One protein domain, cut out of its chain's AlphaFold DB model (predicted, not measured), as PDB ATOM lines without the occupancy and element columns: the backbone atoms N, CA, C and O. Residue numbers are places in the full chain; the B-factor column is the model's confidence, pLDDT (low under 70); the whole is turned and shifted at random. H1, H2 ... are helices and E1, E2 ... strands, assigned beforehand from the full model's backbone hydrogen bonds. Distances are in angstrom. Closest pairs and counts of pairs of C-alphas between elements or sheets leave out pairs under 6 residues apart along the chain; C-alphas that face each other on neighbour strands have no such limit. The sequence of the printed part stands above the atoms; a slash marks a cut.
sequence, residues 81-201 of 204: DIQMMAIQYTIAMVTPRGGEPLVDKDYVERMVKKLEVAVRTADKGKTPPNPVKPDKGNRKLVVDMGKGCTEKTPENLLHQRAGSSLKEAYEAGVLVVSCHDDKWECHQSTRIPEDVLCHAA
ATOM      1  N   ASP A  81     145.947 145.122 132.919       89.12
ATOM      2  CA  ASP A  81     147.223 145.705 133.348       89.12
ATOM      3  C   ASP A  81     147.577 145.355 134.802       89.12
ATOM      4  O   ASP A  81     148.742 145.116 135.111       89.12
ATOM      5  N   ILE A  82     146.582 145.248 135.692       89.44
ATOM      6  CA  ILE A  82     146.784 144.813 137.083       89.44
ATOM      7  C   ILE A  82     147.181 143.331 137.124       89.44
ATOM      8  O   ILE A  82     148.095 142.968 137.863       89.44
ATOM      9  N   GLN A  83     146.549 142.485 136.299       86.38
ATOM     10  CA  GLN A  83     146.915 141.067 136.181       86.38
ATOM     11  C   GLN A  83     148.334 140.909 135.613       86.38
ATOM     12  O   GLN A  83     149.140 140.145 136.141       86.38
ATOM     13  N   MET A  84     148.674 141.671 134.568       88.62
ATOM     14  CA  MET A  84     150.006 141.665 133.963       88.62
ATOM     15  C   MET A  84     151.078 142.153 134.947       88.62
ATOM     16  O   MET A  84     152.119 141.507 135.074       88.62
ATOM     17  N   MET A  85     150.824 143.236 135.690       90.50
ATOM     18  CA  MET A  85     151.724 143.688 136.757       90.50
ATOM     19  C   MET A  85     151.873 142.638 137.860       90.50
ATOM     20  O   MET A  85     152.988 142.424 138.323       90.50
ATOM     21  N   ALA A  86     150.802 141.937 138.249       89.94
ATOM     22  CA  ALA A  86     150.889 140.856 139.231       89.94
ATOM     23  C   ALA A  86     151.793 139.708 138.758       89.94
ATOM     24  O   ALA A  86     152.667 139.290 139.512       89.94
ATOM     25  N   ILE A  87     151.656 139.268 137.503       86.75
ATOM     26  CA  ILE A  87     152.508 138.225 136.904       86.75
ATOM     27  C   ILE A  87     153.979 138.669 136.858       86.75
ATOM     28  O   ILE A  87     154.867 137.924 137.271       86.75
ATOM     29  N   GLN A  88     154.262 139.893 136.398       90.69
ATOM     30  CA  GLN A  88     155.636 140.415 136.368       90.69
ATOM     31  C   GLN A  88     156.221 140.565 137.782       90.69
ATOM     32  O   GLN A  88     157.401 140.284 138.005       90.69
ATOM     33  N   TYR A  89     155.397 140.952 138.759       92.12
ATOM     34  CA  TYR A  89     155.812 141.081 140.151       92.12
ATOM     35  C   TYR A  89     156.140 139.727 140.786       92.12
ATOM     36  O   TYR A  89     157.207 139.581 141.379       92.12
ATOM     37  N   THR A  90     155.291 138.706 140.625       92.12
ATOM     38  CA  THR A  90     155.550 137.380 141.210       92.12
ATOM     39  C   THR A  90     156.747 136.669 140.579       92.12
ATOM     40  O   THR A  90     157.433 135.910 141.271       92.12
ATOM     41  N   ILE A  91     157.078 136.974 139.318       91.12
ATOM     42  CA  ILE A  91     158.366 136.620 138.700       91.12
ATOM     43  C   ILE A  91     159.518 137.357 139.410       91.12
ATOM     44  O   ILE A  91     160.460 136.714 139.875       91.12
ATOM     45  N   ALA A  92     159.431 138.680 139.571       91.94
ATOM     46  CA  ALA A  92     160.484 139.486 140.196       91.94
ATOM     47  C   ALA A  92     160.710 139.206 141.698       91.94
ATOM     48  O   ALA A  92     161.808 139.457 142.208       91.94
ATOM     49  N   MET A  93     159.717 138.665 142.415       92.81
ATOM     50  CA  MET A  93     159.879 138.174 143.792       92.81
ATOM     51  C   MET A  93     160.902 137.027 143.849       92.81
ATOM     52  O   MET A  93     161.819 137.065 144.674       92.81
ATOM     53  N   VAL A  94     160.791 136.045 142.941       93.94
ATOM     54  CA  VAL A  94     161.670 134.859 142.877       93.94
ATOM     55  C   VAL A  94     162.975 135.094 142.095       93.94
ATOM     56  O   VAL A  94     163.920 134.319 142.233       93.94
ATOM     57  N   THR A  95     163.090 136.172 141.314       91.56
ATOM     58  CA  THR A  95     164.358 136.551 140.669       91.56
ATOM     59  C   THR A  95     165.456 136.859 141.712       91.56
ATOM     60  O   THR A  95     165.247 137.709 142.586       91.56
ATOM     61  N   PRO A  96     166.645 136.221 141.634       89.25
ATOM     62  CA  PRO A  96     167.805 136.579 142.458       89.25
ATOM     63  C   PRO A  96     168.429 137.907 142.008       89.25
ATOM     64  O   PRO A  96     168.497 138.173 140.812       89.25
ATOM     65  N   ARG A  97     168.939 138.714 142.949       86.06
ATOM     66  CA  ARG A  97     169.419 140.091 142.692       86.06
ATOM     67  C   ARG A  97     170.922 140.303 142.919       86.06
ATOM     68  O   ARG A  97     171.404 141.427 142.845       86.06
ATOM     69  N   GLY A  98     171.659 139.222 143.186       80.12
ATOM     70  CA  GLY A  98     173.024 139.277 143.724       80.12
ATOM     71  C   GLY A  98     173.021 139.530 145.238       80.12
ATOM     72  O   GLY A  98     172.102 140.145 145.766       80.12
ATOM     73  N   GLY A  99     173.998 138.980 145.964       84.94
ATOM     74  CA  GLY A  99     174.041 139.018 147.440       84.94
ATOM     75  C   GLY A  99     173.027 138.107 148.157       84.94
ATOM     76  O   GLY A  99     173.224 137.774 149.320       84.94
ATOM     77  N   GLU A 100     171.981 137.660 147.459       88.62
ATOM     78  CA  GLU A 100     171.027 136.639 147.908       88.62
ATOM     79  C   GLU A 100     171.742 135.320 148.285       88.62
ATOM     80  O   GLU A 100     172.612 134.878 147.523       88.62
ATOM     81  N   PRO A 101     171.355 134.630 149.378       94.19
ATOM     82  CA  PRO A 101     171.979 133.370 149.781       94.19
ATOM     83  C   PRO A 101     171.943 132.277 148.705       94.19
ATOM     84  O   PRO A 101     171.052 132.229 147.843       94.19
ATOM     85  N   LEU A 102     172.926 131.374 148.752       95.25
ATOM     86  CA  LEU A 102     172.926 130.145 147.957       95.25
ATOM     87  C   LEU A 102     171.843 129.184 148.473       95.25
ATOM     88  O   LEU A 102     171.445 129.247 149.630       95.25
ATOM     89  N   VAL A 103     171.364 128.300 147.600       97.12
ATOM     90  CA  VAL A 103     170.320 127.328 147.950       97.12
ATOM     91  C   VAL A 103     170.904 126.202 148.808       97.12
ATOM     92  O   VAL A 103     171.706 125.410 148.307       97.12
ATOM     93  N   ASP A 104     170.436 126.070 150.051       97.81
ATOM     94  CA  ASP A 104     170.596 124.840 150.837       97.81
ATOM     95  C   ASP A 104     169.612 123.783 150.300       97.81
ATOM     96  O   ASP A 104     168.392 123.862 150.484       97.81
ATOM     97  N   LYS A 105     170.155 122.778 149.603       97.38
ATOM     98  CA  LYS A 105     169.378 121.654 149.064       97.38
ATOM     99  C   LYS A 105     168.788 120.784 150.169       97.38
ATOM    100  O   LYS A 105     167.649 120.343 150.033       97.38
ATOM    101  N   ASP A 106     169.520 120.579 151.259       97.69
ATOM    102  CA  ASP A 106     169.078 119.738 152.364       97.69
ATOM    103  C   ASP A 106     167.941 120.435 153.125       97.69
ATOM    104  O   ASP A 106     166.989 119.780 153.546       97.69
ATOM    105  N   TYR A 107     167.981 121.770 153.259       97.81
ATOM    106  CA  TYR A 107     166.835 122.554 153.738       97.81
ATOM    107  C   TYR A 107     165.626 122.362 152.832       97.81
ATOM    108  O   TYR A 107     164.568 121.978 153.325       97.81
ATOM    109  N   VAL A 108     165.778 122.564 151.522       97.88
ATOM    110  CA  VAL A 108     164.673 122.406 150.564       97.88
ATOM    111  C   VAL A 108     164.074 121.000 150.637       97.88
ATOM    112  O   VAL A 108     162.857 120.869 150.748       97.88
ATOM    113  N   GLU A 109     164.888 119.946 150.676       97.56
ATOM    114  CA  GLU A 109     164.402 118.570 150.812       97.56
ATOM    115  C   GLU A 109     163.695 118.290 152.144       97.56
ATOM    116  O   GLU A 109     162.649 117.634 152.155       97.56
ATOM    117  N   ARG A 110     164.240 118.775 153.271       97.12
ATOM    118  CA  ARG A 110     163.574 118.683 154.583       97.12
ATOM    119  C   ARG A 110     162.228 119.405 154.543       97.12
ATOM    120  O   ARG A 110     161.232 118.867 155.025       97.12
ATOM    121  N   MET A 111     162.185 120.600 153.962       97.75
ATOM    122  CA  MET A 111     160.995 121.446 153.949       97.75
ATOM    123  C   MET A 111     159.916 120.951 152.994       97.75
ATOM    124  O   MET A 111     158.757 120.997 153.383       97.75
ATOM    125  N   VAL A 112     160.255 120.389 151.828       97.50
ATOM    126  CA  VAL A 112     159.279 119.694 150.965       97.50
ATOM    127  C   VAL A 112     158.586 118.583 151.761       97.50
ATOM    128  O   VAL A 112     157.371 118.631 151.930       97.50
ATOM    129  N   LYS A 113     159.352 117.660 152.363       96.62
ATOM    130  CA  LYS A 113     158.817 116.523 153.140       96.62
ATOM    131  C   LYS A 113     157.932 116.984 154.313       96.62
ATOM    132  O   LYS A 113     156.855 116.433 154.534       96.62
ATOM    133  N   LYS A 114     158.340 118.030 155.046       96.38
ATOM    134  CA  LYS A 114     157.524 118.623 156.125       96.38
ATOM    135  C   LYS A 114     156.251 119.305 155.608       96.38
ATOM    136  O   LYS A 114     155.191 119.149 156.210       96.38
ATOM    137  N   LEU A 115     156.344 120.072 154.519       96.50
ATOM    138  CA  LEU A 115     155.211 120.795 153.943       96.50
ATOM    139  C   LEU A 115     154.193 119.830 153.314       96.50
ATOM    140  O   LEU A 115     152.998 120.075 153.430       96.50
ATOM    141  N   GLU A 116     154.610 118.698 152.737       95.81
ATOM    142  CA  GLU A 116     153.672 117.672 152.258       95.81
ATOM    143  C   GLU A 116     152.795 117.124 153.390       95.81
ATOM    144  O   GLU A 116     151.579 117.000 153.228       95.81
ATOM    145  N   VAL A 117     153.392 116.838 154.552       94.19
ATOM    146  CA  VAL A 117     152.651 116.425 155.755       94.19
ATOM    147  C   VAL A 117     151.760 117.566 156.254       94.19
ATOM    148  O   VAL A 117     150.583 117.342 156.533       94.19
ATOM    149  N   ALA A 118     152.278 118.798 156.305       93.81
ATOM    150  CA  ALA A 118     151.515 119.979 156.705       93.81
ATOM    151  C   ALA A 118     150.239 120.156 155.869       93.81
ATOM    152  O   ALA A 118     149.147 120.291 156.425       93.81
ATOM    153  N   VAL A 119     150.360 120.114 154.540       94.75
ATOM    154  CA  VAL A 119     149.257 120.372 153.606       94.75
ATOM    155  C   VAL A 119     148.171 119.317 153.737       94.75
ATOM    156  O   VAL A 119     147.009 119.686 153.877       94.75
ATOM    157  N   ARG A 120     148.529 118.030 153.841       92.81
ATOM    158  CA  ARG A 120     147.564 116.938 154.080       92.81
ATOM    159  C   ARG A 120     146.764 117.086 155.391       92.81
ATOM    160  O   ARG A 120     145.779 116.378 155.563       92.81
ATOM    161  N   THR A 121     147.158 117.992 156.296       89.12
ATOM    162  CA  THR A 121     146.413 118.336 157.531       89.12
ATOM    163  C   THR A 121     145.756 119.724 157.523       89.12
ATOM    164  O   THR A 121     144.929 120.007 158.389       89.12
ATOM    165  N   ALA A 122     146.131 120.607 156.591       89.56
ATOM    166  CA  ALA A 122     145.703 122.011 156.546       89.56
ATOM    167  C   ALA A 122     144.794 122.344 155.346       89.56
ATOM    168  O   ALA A 122     144.101 123.364 155.356       89.56
ATOM    169  N   ASP A 123     144.810 121.497 154.320       88.38
ATOM    170  CA  ASP A 123     143.966 121.575 153.134       88.38
ATOM    171  C   ASP A 123     142.486 121.329 153.469       88.38
ATOM    172  O   ASP A 123     142.134 120.459 154.263       88.38
ATOM    173  N   LYS A 124     141.609 122.127 152.854       89.06
ATOM    174  CA  LYS A 124     140.147 122.089 153.024       89.06
ATOM    175  C   LYS A 124     139.443 121.422 151.834       89.06
ATOM    176  O   LYS A 124     138.215 121.448 151.751       89.06
ATOM    177  N   GLY A 125     140.207 120.882 150.887       90.31
ATOM    178  CA  GLY A 125     139.740 120.156 149.712       90.31
ATOM    179  C   GLY A 125     140.419 118.793 149.565       90.31
ATOM    180  O   GLY A 125     140.839 118.172 150.536       90.31
ATOM    181  N   LYS A 126     140.499 118.301 148.324       91.75
ATOM    182  CA  LYS A 126     141.195 117.052 147.998       91.75
ATOM    183  C   LYS A 126     142.661 117.351 147.680       91.75
ATOM    184  O   LYS A 126     142.957 117.804 146.577       91.75
ATOM    185  N   THR A 127     143.557 117.041 148.610       92.31
ATOM    186  CA  THR A 127     145.000 117.253 148.432       92.31
ATOM    187  C   THR A 127     145.555 116.488 147.226       92.31
ATOM    188  O   THR A 127     145.250 115.298 147.073       92.31
ATOM    189  N   PRO A 128     146.382 117.125 146.376       90.88
ATOM    190  CA  PRO A 128     147.098 116.445 145.301       90.88
ATOM    191  C   PRO A 128     147.986 115.284 145.798       90.88
ATOM    192  O   PRO A 128     148.400 115.267 146.963       90.88
ATOM    193  N   PRO A 129     148.338 114.315 144.927       90.88
ATOM    194  CA  PRO A 129     149.247 113.228 145.293       90.88
ATOM    195  C   PRO A 129     150.603 113.742 145.789       90.88
ATOM    196  O   PRO A 129     151.039 113.334 146.863       90.88
ATOM    197  N   ASN A 130     151.185 114.707 145.067       92.88
ATOM    198  CA  ASN A 130     152.452 115.374 145.377       92.88
ATOM    199  C   ASN A 130     152.159 116.876 145.581       92.88
ATOM    200  O   ASN A 130     152.209 117.632 144.611       92.88
ATOM    201  N   PRO A 131     151.747 117.312 146.786       94.50
ATOM    202  CA  PRO A 131     151.214 118.658 147.011       94.50
ATOM    203  C   PRO A 131     152.288 119.736 147.205       94.50
ATOM    204  O   PRO A 131     151.945 120.895 147.417       94.50
ATOM    205  N   VAL A 132     153.579 119.390 147.179       97.19
ATOM    206  CA  VAL A 132     154.670 120.362 147.322       97.19
ATOM    207  C   VAL A 132     155.764 120.070 146.307       97.19
ATOM    208  O   VAL A 132     156.194 118.929 146.157       97.19
ATOM    209  N   LYS A 133     156.240 121.113 145.624       96.06
ATOM    210  CA  LYS A 133     157.321 121.022 144.638       96.06
ATOM    211  C   LYS A 133     158.259 122.236 144.722       96.06
ATOM    212  O   LYS A 133     157.776 123.365 144.840       96.06
ATOM    213  N   PRO A 134     159.587 122.051 144.648       96.88
ATOM    214  CA  PRO A 134     160.498 123.159 144.399       96.88
ATOM    215  C   PRO A 134     160.387 123.621 142.935       96.88
ATOM    216  O   PRO A 134     160.217 122.812 142.025       96.88
ATOM    217  N   ASP A 135     160.504 124.925 142.703       95.62
ATOM    218  CA  ASP A 135     160.494 125.569 141.382       95.62
ATOM    219  C   ASP A 135     161.595 126.653 141.319       95.62
ATOM    220  O   ASP A 135     162.187 127.033 142.334       95.62
ATOM    221  N   LYS A 136     161.902 127.133 140.107       93.81
ATOM    222  CA  LYS A 136     162.882 128.195 139.811       93.81
ATOM    223  C   LYS A 136     164.260 127.925 140.425       93.81
ATOM    224  O   LYS A 136     164.828 128.763 141.119       93.81
ATOM    225  N   GLY A 137     164.785 126.720 140.189       93.62
ATOM    226  CA  GLY A 137     166.077 126.293 140.738       93.62
ATOM    227  C   GLY A 137     166.059 126.201 142.264       93.62
ATOM    228  O   GLY A 137     166.990 126.667 142.914       93.62
ATOM    229  N   ASN A 138     164.976 125.648 142.821       96.56
ATOM    230  CA  ASN A 138     164.707 125.501 144.256       96.56
ATOM    231  C   ASN A 138     164.549 126.822 145.038       96.56
ATOM    232  O   ASN A 138     164.496 126.798 146.265       96.56
ATOM    233  N   ARG A 139     164.423 127.970 144.356       96.56
ATOM    234  CA  ARG A 139     164.206 129.280 144.998       96.56
ATOM    235  C   ARG A 139     162.730 129.631 145.226       96.56
ATOM    236  O   ARG A 139     162.454 130.585 145.951       96.56
ATOM    237  N   LYS A 140     161.789 128.865 144.664       97.56
ATOM    238  CA  LYS A 140     160.362 128.886 145.030       97.56
ATOM    239  C   LYS A 140     159.974 127.537 145.634       97.56
ATOM    240  O   LYS A 140     160.273 126.505 145.039       97.56
ATOM    241  N   LEU A 141     159.279 127.536 146.768       97.88
ATOM    242  CA  LEU A 141     158.530 126.372 147.252       97.88
ATOM    243  C   LEU A 141     157.064 126.563 146.857       97.88
ATOM    244  O   LEU A 141     156.419 127.487 147.345       97.88
ATOM    245  N   VAL A 142     156.555 125.727 145.951       96.88
ATOM    246  CA  VAL A 142     155.157 125.755 145.498       96.88
ATOM    247  C   VAL A 142     154.367 124.707 146.263       96.88
ATOM    248  O   VAL A 142     154.771 123.546 146.311       96.88
ATOM    249  N   VAL A 143     153.233 125.118 146.823       97.12
ATOM    250  CA  VAL A 143     152.302 124.264 147.555       97.12
ATOM    251  C   VAL A 143     150.957 124.211 146.830       97.12
ATOM    252  O   VAL A 143     150.200 125.179 146.848       97.12
ATOM    253  N   ASP A 144     150.637 123.075 146.219       96.06
ATOM    254  CA  ASP A 144     149.340 122.825 145.591       96.06
ATOM    255  C   ASP A 144     148.362 122.229 146.616       96.06
ATOM    256  O   ASP A 144     148.616 121.185 147.222       96.06
ATOM    257  N   MET A 145     147.220 122.885 146.793       94.88
ATOM    258  CA  MET A 145     146.171 122.520 147.742       94.88
ATOM    259  C   MET A 145     144.863 122.237 147.005       94.88
ATOM    260  O   MET A 145     144.585 122.811 145.956       94.88
ATOM    261  N   GLY A 146     144.019 121.381 147.578       92.69
ATOM    262  CA  GLY A 146     142.655 121.194 147.105       92.69
ATOM    263  C   GLY A 146     141.811 122.456 147.288       92.69
ATOM    264  O   GLY A 146     141.153 122.868 146.337       92.69
ATOM    265  N   LYS A 147     141.817 123.043 148.499       92.31
ATOM    266  CA  LYS A 147     141.209 124.346 148.853       92.31
ATOM    267  C   LYS A 147     141.875 124.989 150.070       92.31
ATOM    268  O   LYS A 147     142.218 124.308 151.034       92.31
ATOM    269  N   GLY A 148     141.893 126.318 150.106       90.81
ATOM    270  CA  GLY A 148     142.269 127.102 151.286       90.81
ATOM    271  C   GLY A 148     143.561 127.899 151.133       90.81
ATOM    272  O   GLY A 148     144.155 128.274 152.148       90.81
ATOM    273  N   CYS A 149     143.989 128.179 149.902       93.38
ATOM    274  CA  CYS A 149     145.044 129.148 149.666       93.38
ATOM    275  C   CYS A 149     144.536 130.566 149.981       93.38
ATOM    276  O   CYS A 149     143.451 130.976 149.569       93.38
ATOM    277  N   THR A 150     145.304 131.292 150.791       92.81
ATOM    278  CA  THR A 150     145.038 132.661 151.253       92.81
ATOM    279  C   THR A 150     146.372 133.353 151.520       92.81
ATOM    280  O   THR A 150     147.390 132.675 151.664       92.81
ATOM    281  N   GLU A 151     146.370 134.675 151.675       91.88
ATOM    282  CA  GLU A 151     147.559 135.467 152.037       91.88
ATOM    283  C   GLU A 151     148.313 134.919 153.266       91.88
ATOM    284  O   GLU A 151     149.539 134.916 153.287       91.88
ATOM    285  N   LYS A 152     147.611 134.359 154.260       92.69
ATOM    286  CA  LYS A 152     148.241 133.773 155.455       92.69
ATOM    287  C   LYS A 152     148.585 132.291 155.339       92.69
ATOM    288  O   LYS A 152     149.239 131.749 156.228       92.69
ATOM    289  N   THR A 153     148.187 131.609 154.269       94.38
ATOM    290  CA  THR A 153     148.419 130.164 154.126       94.38
ATOM    291  C   THR A 153     149.909 129.805 153.960       94.38
ATOM    292  O   THR A 153     150.348 128.910 154.683       94.38
ATOM    293  N   PRO A 154     150.730 130.485 153.124       94.62
ATOM    294  CA  PRO A 154     152.157 130.165 152.996       94.62
ATOM    295  C   PRO A 154     152.941 130.371 154.303       94.62
ATOM    296  O   PRO A 154     153.692 129.488 154.715       94.62
ATOM    297  N   GLU A 155     152.715 131.498 154.987       94.88
ATOM    298  CA  GLU A 155     153.336 131.820 156.281       94.88
ATOM    299  C   GLU A 155     152.970 130.773 157.348       94.88
ATOM    300  O   GLU A 155     153.849 130.215 158.006       94.88
ATOM    301  N   ASN A 156     151.680 130.438 157.478       95.38
ATOM    302  CA  ASN A 156     151.208 129.469 158.468       95.38
ATOM    303  C   ASN A 156     151.694 128.039 158.190       95.38
ATOM    304  O   ASN A 156     152.001 127.312 159.135       95.38
ATOM    305  N   LEU A 157     151.789 127.621 156.924       95.38
ATOM    306  CA  LEU A 157     152.341 126.309 156.563       95.38
ATOM    307  C   LEU A 157     153.827 126.204 156.925       95.38
ATOM    308  O   LEU A 157     154.249 125.190 157.483       95.38
ATOM    309  N   LEU A 158     154.608 127.253 156.658       95.38
ATOM    310  CA  LEU A 158     156.030 127.293 156.994       95.38
ATOM    311  C   LEU A 158     156.237 127.299 158.520       95.38
ATOM    312  O   LEU A 158     156.889 126.408 159.069       95.38
ATOM    313  N   HIS A 159     155.603 128.248 159.211       94.31
ATOM    314  CA  HIS A 159     155.825 128.517 160.631       94.31
ATOM    315  C   HIS A 159     155.098 127.524 161.548       94.31
ATOM    316  O   HIS A 159     155.731 126.863 162.370       94.31
ATOM    317  N   GLN A 160     153.780 127.356 161.393       90.81
ATOM    318  CA  GLN A 160     152.944 126.597 162.337       90.81
ATOM    319  C   GLN A 160     152.854 125.092 162.044       90.81
ATOM    320  O   GLN A 160     152.174 124.368 162.782       90.81
ATOM    321  N   ARG A 161     153.435 124.612 160.936       89.50
ATOM    322  CA  ARG A 161     153.336 123.198 160.522       89.50
ATOM    323  C   ARG A 161     154.674 122.594 160.111       89.50
ATOM    324  O   ARG A 161     155.000 121.510 160.582       89.50
ATOM    325  N   ALA A 162     155.467 123.287 159.295       92.75
ATOM    326  CA  ALA A 162     156.824 122.851 158.976       92.75
ATOM    327  C   ALA A 162     157.874 123.317 160.010       92.75
ATOM    328  O   ALA A 162     159.013 122.854 159.965       92.75
ATOM    329  N   GLY A 163     157.514 124.176 160.969       93.19
ATOM    330  CA  GLY A 163     158.418 124.612 162.038       93.19
ATOM    331  C   GLY A 163     159.691 125.250 161.486       93.19
ATOM    332  O   GLY A 163     160.786 124.763 161.763       93.19
ATOM    333  N   SER A 164     159.528 126.263 160.632       95.88
ATOM    334  CA  SER A 164     160.606 127.118 160.130       95.88
ATOM    335  C   SER A 164     160.080 128.527 159.835       95.88
ATOM    336  O   SER A 164     158.888 128.710 159.584       95.88
ATOM    337  N   SER A 165     160.942 129.536 159.876       96.44
ATOM    338  CA  SER A 165     160.579 130.939 159.640       96.44
ATOM    339  C   SER A 165     160.855 131.401 158.203       96.44
ATOM    340  O   SER A 165     161.673 130.825 157.487       96.44
ATOM    341  N   LEU A 166     160.217 132.506 157.791       96.56
ATOM    342  CA  LEU A 166     160.524 133.172 156.516       96.56
ATOM    343  C   LEU A 166     161.999 133.597 156.431       96.56
ATOM    344  O   LEU A 166     162.595 133.519 155.360       96.56
ATOM    345  N   LYS A 167     162.603 133.973 157.566       96.88
ATOM    346  CA  LYS A 167     164.025 134.310 157.656       96.88
ATOM    347  C   LYS A 167     164.917 133.098 157.360       96.88
ATOM    348  O   LYS A 167     165.810 133.207 156.530       96.88
ATOM    349  N   GLU A 168     164.658 131.951 157.986       97.44
ATOM    350  CA  GLU A 168     165.422 130.717 157.730       97.44
ATOM    351  C   GLU A 168     165.284 130.260 156.273       97.44
ATOM    352  O   GLU A 168     166.260 129.829 155.668       97.44
ATOM    353  N   ALA A 169     164.090 130.398 155.684       97.06
ATOM    354  CA  ALA A 169     163.873 130.113 154.268       97.06
ATOM    355  C   ALA A 169     164.723 131.028 153.367       97.06
ATOM    356  O   ALA A 169     165.370 130.533 152.442       97.06
ATOM    357  N   TYR A 170     164.780 132.331 153.668       97.38
ATOM    358  CA  TYR A 170     165.651 133.282 152.971       97.38
ATOM    359  C   TYR A 170     167.140 132.938 153.133       97.38
ATOM    360  O   TYR A 170     167.866 132.895 152.140       97.38
ATOM    361  N   GLU A 171     167.591 132.637 154.355       97.19
ATOM    362  CA  GLU A 171     168.978 132.245 154.659       97.19
ATOM    363  C   GLU A 171     169.377 130.928 153.964       97.19
ATOM    364  O   GLU A 171     170.519 130.788 153.529       97.19
ATOM    365  N   ALA A 172     168.423 130.018 153.746       97.38
ATOM    366  CA  ALA A 172     168.561 128.813 152.923       97.38
ATOM    367  C   ALA A 172     168.405 129.050 151.401       97.38
ATOM    368  O   ALA A 172     168.370 128.092 150.622       97.38
ATOM    369  N   GLY A 173     168.278 130.302 150.952       96.25
ATOM    370  CA  GLY A 173     168.191 130.690 149.540       96.25
ATOM    371  C   GLY A 173     166.811 130.528 148.886       96.25
ATOM    372  O   GLY A 173     166.683 130.789 147.684       96.25
ATOM    373  N   VAL A 174     165.776 130.136 149.634       97.69
ATOM    374  CA  VAL A 174     164.378 130.129 149.173       97.69
ATOM    375  C   VAL A 174     163.838 131.555 149.242       97.69
ATOM    376  O   VAL A 174     163.793 132.154 150.310       97.69
ATOM    377  N   LEU A 175     163.414 132.103 148.105       97.06
ATOM    378  CA  LEU A 175     163.012 133.507 147.944       97.06
ATOM    379  C   LEU A 175     161.492 133.714 148.029       97.06
ATOM    380  O   LEU A 175     161.024 134.796 148.387       97.06
ATOM    381  N   VAL A 176     160.722 132.676 147.689       97.62
ATOM    382  CA  VAL A 176     159.253 132.682 147.713       97.62
ATOM    383  C   VAL A 176     158.728 131.347 148.232       97.62
ATOM    384  O   VAL A 176     159.149 130.284 147.774       97.62
ATOM    385  N   VAL A 177     157.739 131.398 149.120       97.62
ATOM    386  CA  VAL A 177     156.846 130.267 149.407       97.62
ATOM    387  C   VAL A 177     155.478 130.631 148.839       97.62
ATOM    388  O   VAL A 177     154.974 131.712 149.135       97.62
ATOM    389  N   SER A 178     154.875 129.782 148.008       96.62
ATOM    390  CA  SER A 178     153.527 130.024 147.485       96.62
ATOM    391  C   SER A 178     152.561 128.898 147.813       96.62
ATOM    392  O   SER A 178     152.963 127.739 147.878       96.62
ATOM    393  N   CYS A 179     151.284 129.239 147.977       95.50
ATOM    394  CA  CYS A 179     150.191 128.278 147.849       95.50
ATOM    395  C   CYS A 179     149.428 128.501 146.542       95.50
ATOM    396  O   CYS A 179     149.490 129.584 145.959       95.50
ATOM    397  N   HIS A 180     148.701 127.474 146.120       94.81
ATOM    398  CA  HIS A 180     147.860 127.435 144.934       94.81
ATOM    399  C   HIS A 180     146.630 126.556 145.225       94.81
ATOM    400  O   HIS A 180     146.785 125.482 145.806       94.81
ATOM    401  N   ASP A 181     145.422 126.999 144.867       93.12
ATOM    402  CA  ASP A 181     144.188 126.191 144.902       93.12
ATOM    403  C   ASP A 181     143.259 126.470 143.702       93.12
ATOM    404  O   ASP A 181     143.665 127.119 142.739       93.12
ATOM    405  N   ASP A 182     142.003 125.995 143.741       89.75
ATOM    406  CA  ASP A 182     141.020 126.148 142.651       89.75
ATOM    407  C   ASP A 182     140.673 127.606 142.278       89.75
ATOM    408  O   ASP A 182     139.907 127.834 141.334       89.75
ATOM    409  N   LYS A 183     141.187 128.599 143.020       89.31
ATOM    410  CA  LYS A 183     140.835 130.019 142.874       89.31
ATOM    411  C   LYS A 183     142.020 130.965 142.956       89.31
ATOM    412  O   LYS A 183     142.004 131.967 142.238       89.31
ATOM    413  N   TRP A 184     143.006 130.690 143.807       92.25
ATOM    414  CA  TRP A 184     144.064 131.645 144.140       92.25
ATOM    415  C   TRP A 184     145.461 131.031 144.045       92.25
ATOM    416  O   TRP A 184     145.684 129.917 144.514       92.25
ATOM    417  N   GLU A 185     146.419 131.797 143.522       93.50
ATOM    418  CA  GLU A 185     147.840 131.608 143.825       93.50
ATOM    419  C   GLU A 185     148.290 132.766 144.730       93.50
ATOM    420  O   GLU A 185     148.032 133.935 144.436       93.50
ATOM    421  N   CYS A 186     148.929 132.446 145.856       94.75
ATOM    422  CA  CYS A 186     149.431 133.417 146.830       94.75
ATOM    423  C   CYS A 186     150.925 133.229 147.034       94.75
ATOM    424  O   CYS A 186     151.352 132.170 147.483       94.75
ATOM    425  N   HIS A 187     151.704 134.271 146.761       95.88
ATOM    426  CA  HIS A 187     153.153 134.314 146.895       95.88
ATOM    427  C   HIS A 187     153.530 135.094 148.152       95.88
ATOM    428  O   HIS A 187     153.231 136.280 148.252       95.88
ATOM    429  N   GLN A 188     154.219 134.447 149.086       96.25
ATOM    430  CA  GLN A 188     154.851 135.077 150.239       96.25
ATOM    431  C   GLN A 188     156.347 135.230 149.950       96.25
ATOM    432  O   GLN A 188     157.052 134.234 149.761       96.25
ATOM    433  N   SER A 189     156.836 136.468 149.925       95.12
ATOM    434  CA  SER A 189     158.269 136.762 149.876       95.12
ATOM    435  C   SER A 189     158.934 136.366 151.198       95.12
ATOM    436  O   SER A 189     158.379 136.588 152.275       95.12
ATOM    437  N   THR A 190     160.127 135.780 151.126       95.94
ATOM    438  CA  THR A 190     160.987 135.538 152.300       95.94
ATOM    439  C   THR A 190     161.965 136.698 152.523       95.94
ATOM    440  O   THR A 190     162.314 137.005 153.659       95.94
ATOM    441  N   ARG A 191     162.349 137.383 151.433       92.62
ATOM    442  CA  ARG A 191     163.226 138.569 151.410       92.62
ATOM    443  C   ARG A 191     162.581 139.787 152.083       92.62
ATOM    444  O   ARG A 191     163.282 140.606 152.665       92.62
ATOM    445  N   ILE A 192     161.261 139.926 151.957       91.44
ATOM    446  CA  ILE A 192     160.458 141.008 152.544       91.44
ATOM    447  C   ILE A 192     159.226 140.340 153.182       91.44
ATOM    448  O   ILE A 192     158.287 140.017 152.456       91.44
ATOM    449  N   PRO A 193     159.213 140.047 154.495       90.25
ATOM    450  CA  PRO A 193     158.143 139.264 155.127       90.25
ATOM    451  C   PRO A 193     156.732 139.862 154.997       90.25
ATOM    452  O   PRO A 193     155.743 139.136 155.037       90.25
ATOM    453  N   GLU A 194     156.621 141.172 154.796       89.69
ATOM    454  CA  GLU A 194     155.363 141.899 154.602       89.69
ATOM    455  C   GLU A 194     154.832 141.789 153.156       89.69
ATOM    456  O   GLU A 194     153.663 142.066 152.882       89.69
ATOM    457  N   ASP A 195     155.690 141.387 152.215       90.94
ATOM    458  CA  ASP A 195     155.414 141.315 150.781       90.94
ATOM    459  C   ASP A 195     154.737 139.984 150.411       90.94
ATOM    460  O   ASP A 195     155.342 139.062 149.856       90.94
ATOM    461  N   VAL A 196     153.442 139.903 150.727       93.31
ATOM    462  CA  VAL A 196     152.535 138.860 150.231       93.31
ATOM    463  C   VAL A 196     151.670 139.383 149.086       93.31
ATOM    464  O   VAL A 196     151.084 140.466 149.172       93.31
ATOM    465  N   LEU A 197     151.589 138.627 147.992       93.44
ATOM    466  CA  LEU A 197     150.763 138.947 146.830       93.44
ATOM    467  C   LEU A 197     149.935 137.728 146.421       93.44
ATOM    468  O   LEU A 197     150.486 136.699 146.037       93.44
ATOM    469  N   CYS A 198     148.612 137.865 146.471       92.69
ATOM    470  CA  CYS A 198     147.680 136.876 145.941       92.69
ATOM    471  C   CYS A 198     146.997 137.389 144.674       92.69
ATOM    472  O   CYS A 198     146.546 138.537 144.628       92.69
ATOM    473  N   HIS A 199     146.847 136.520 143.682       91.06
ATOM    474  CA  HIS A 199     146.061 136.760 142.474       91.06
ATOM    475  C   HIS A 199     145.225 135.527 142.124       91.06
ATOM    476  O   HIS A 199     145.386 134.456 142.713       91.06
ATOM    477  N   ALA A 200     144.311 135.678 141.165       89.31
ATOM    478  CA  ALA A 200     143.582 134.553 140.592       89.31
ATOM    479  C   ALA A 200     144.551 133.441 140.139       89.31
ATOM    480  O   ALA A 200     145.584 133.726 139.528       89.31
ATOM    481  N   ALA A 201     144.219 132.184 140.435       84.19
ATOM    482  CA  ALA A 201     144.958 131.035 139.924       84.19
ATOM    483  C   ALA A 201     144.851 130.987 138.383       84.19
ATOM    484  O   ALA A 201     143.747 131.180 137.848       84.19
TER     485      ALA A 201
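What this domain is: This is residues 81 to 201 of the 204 residues of an uncharacterized protein of Polyangium sp. SDU3-1 (UniProt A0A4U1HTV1). A twisted sheet of five strands is the middle of three layers, with H2, H3 and H4 over one face and H1 slanting over the other. H2 lies over the edge strand E1, while H1 covers the part toward E5. The printed part has 121 residues with four named helices and five named strands, in the order H1 H2 E1 E2 H3 H4 E3 E4 E5, class mixed. The sheet, E1 E2 E3 E4 E5, is mixed, with E2 and E3 parallel. The whole is compact, radius of gyration of the C-alphas 13.2 A, spanning 39 by 39 by 22 A.

Where its parts are: H1, residues 81 to 94, starts at C-alpha 81 (147.223, 145.705, 133.348) and is 20.4 A long. H2, residues 105 to 122, 24.8 A, has a kink of 26 degrees near residue 116. E1 is residues 132 to 135, E2 140 to 144, H3 153 to 160, H4 166 to 171, E3 176 to 180 and E4 184 to 189. E5, residues 196 to 200, ends at C-alpha 200 (143.582, 134.553, 140.592).

How they stand to each other: E1 and E2 form a hairpin, with N 133 and O 142 2.9 A apart. Parallel E2 and E3 have N 143 and O 178 at 2.8 A; with H3 and H4 between them they form a strand-helix-strand unit, its crossover right-handed. E3, E4 and E5 form a meander, each the antiparallel neighbour of the one before, with N 188 to O 177 and N 187 to O 197 both 2.8 A. H1 is at height 9.8 A over the sheet, closest to E5 at C-alphas Ala 86 and His 199, 7.1 A. H2 touches H3 with residues 115 to 122 alone, C-alphas Ala 118 and Leu 157 6.4 A apart, about perpendicular at 75 degrees. H3 and H4 only just touch, with 3 pairs of C-alphas within 8 A, the closest Glu 155 and Leu 166, 7.3 A. Every O i to N i+4 pair is within hydrogen-bond range in H2, H3 and H4, and 9 of 10 in H1.

The domain as a whole: The C-alphas farthest apart, of Gly 99 and Lys 126, are 39.5 A apart. The printed part has no cut, no link is long, and no printed residue is under 70 in pLDDT.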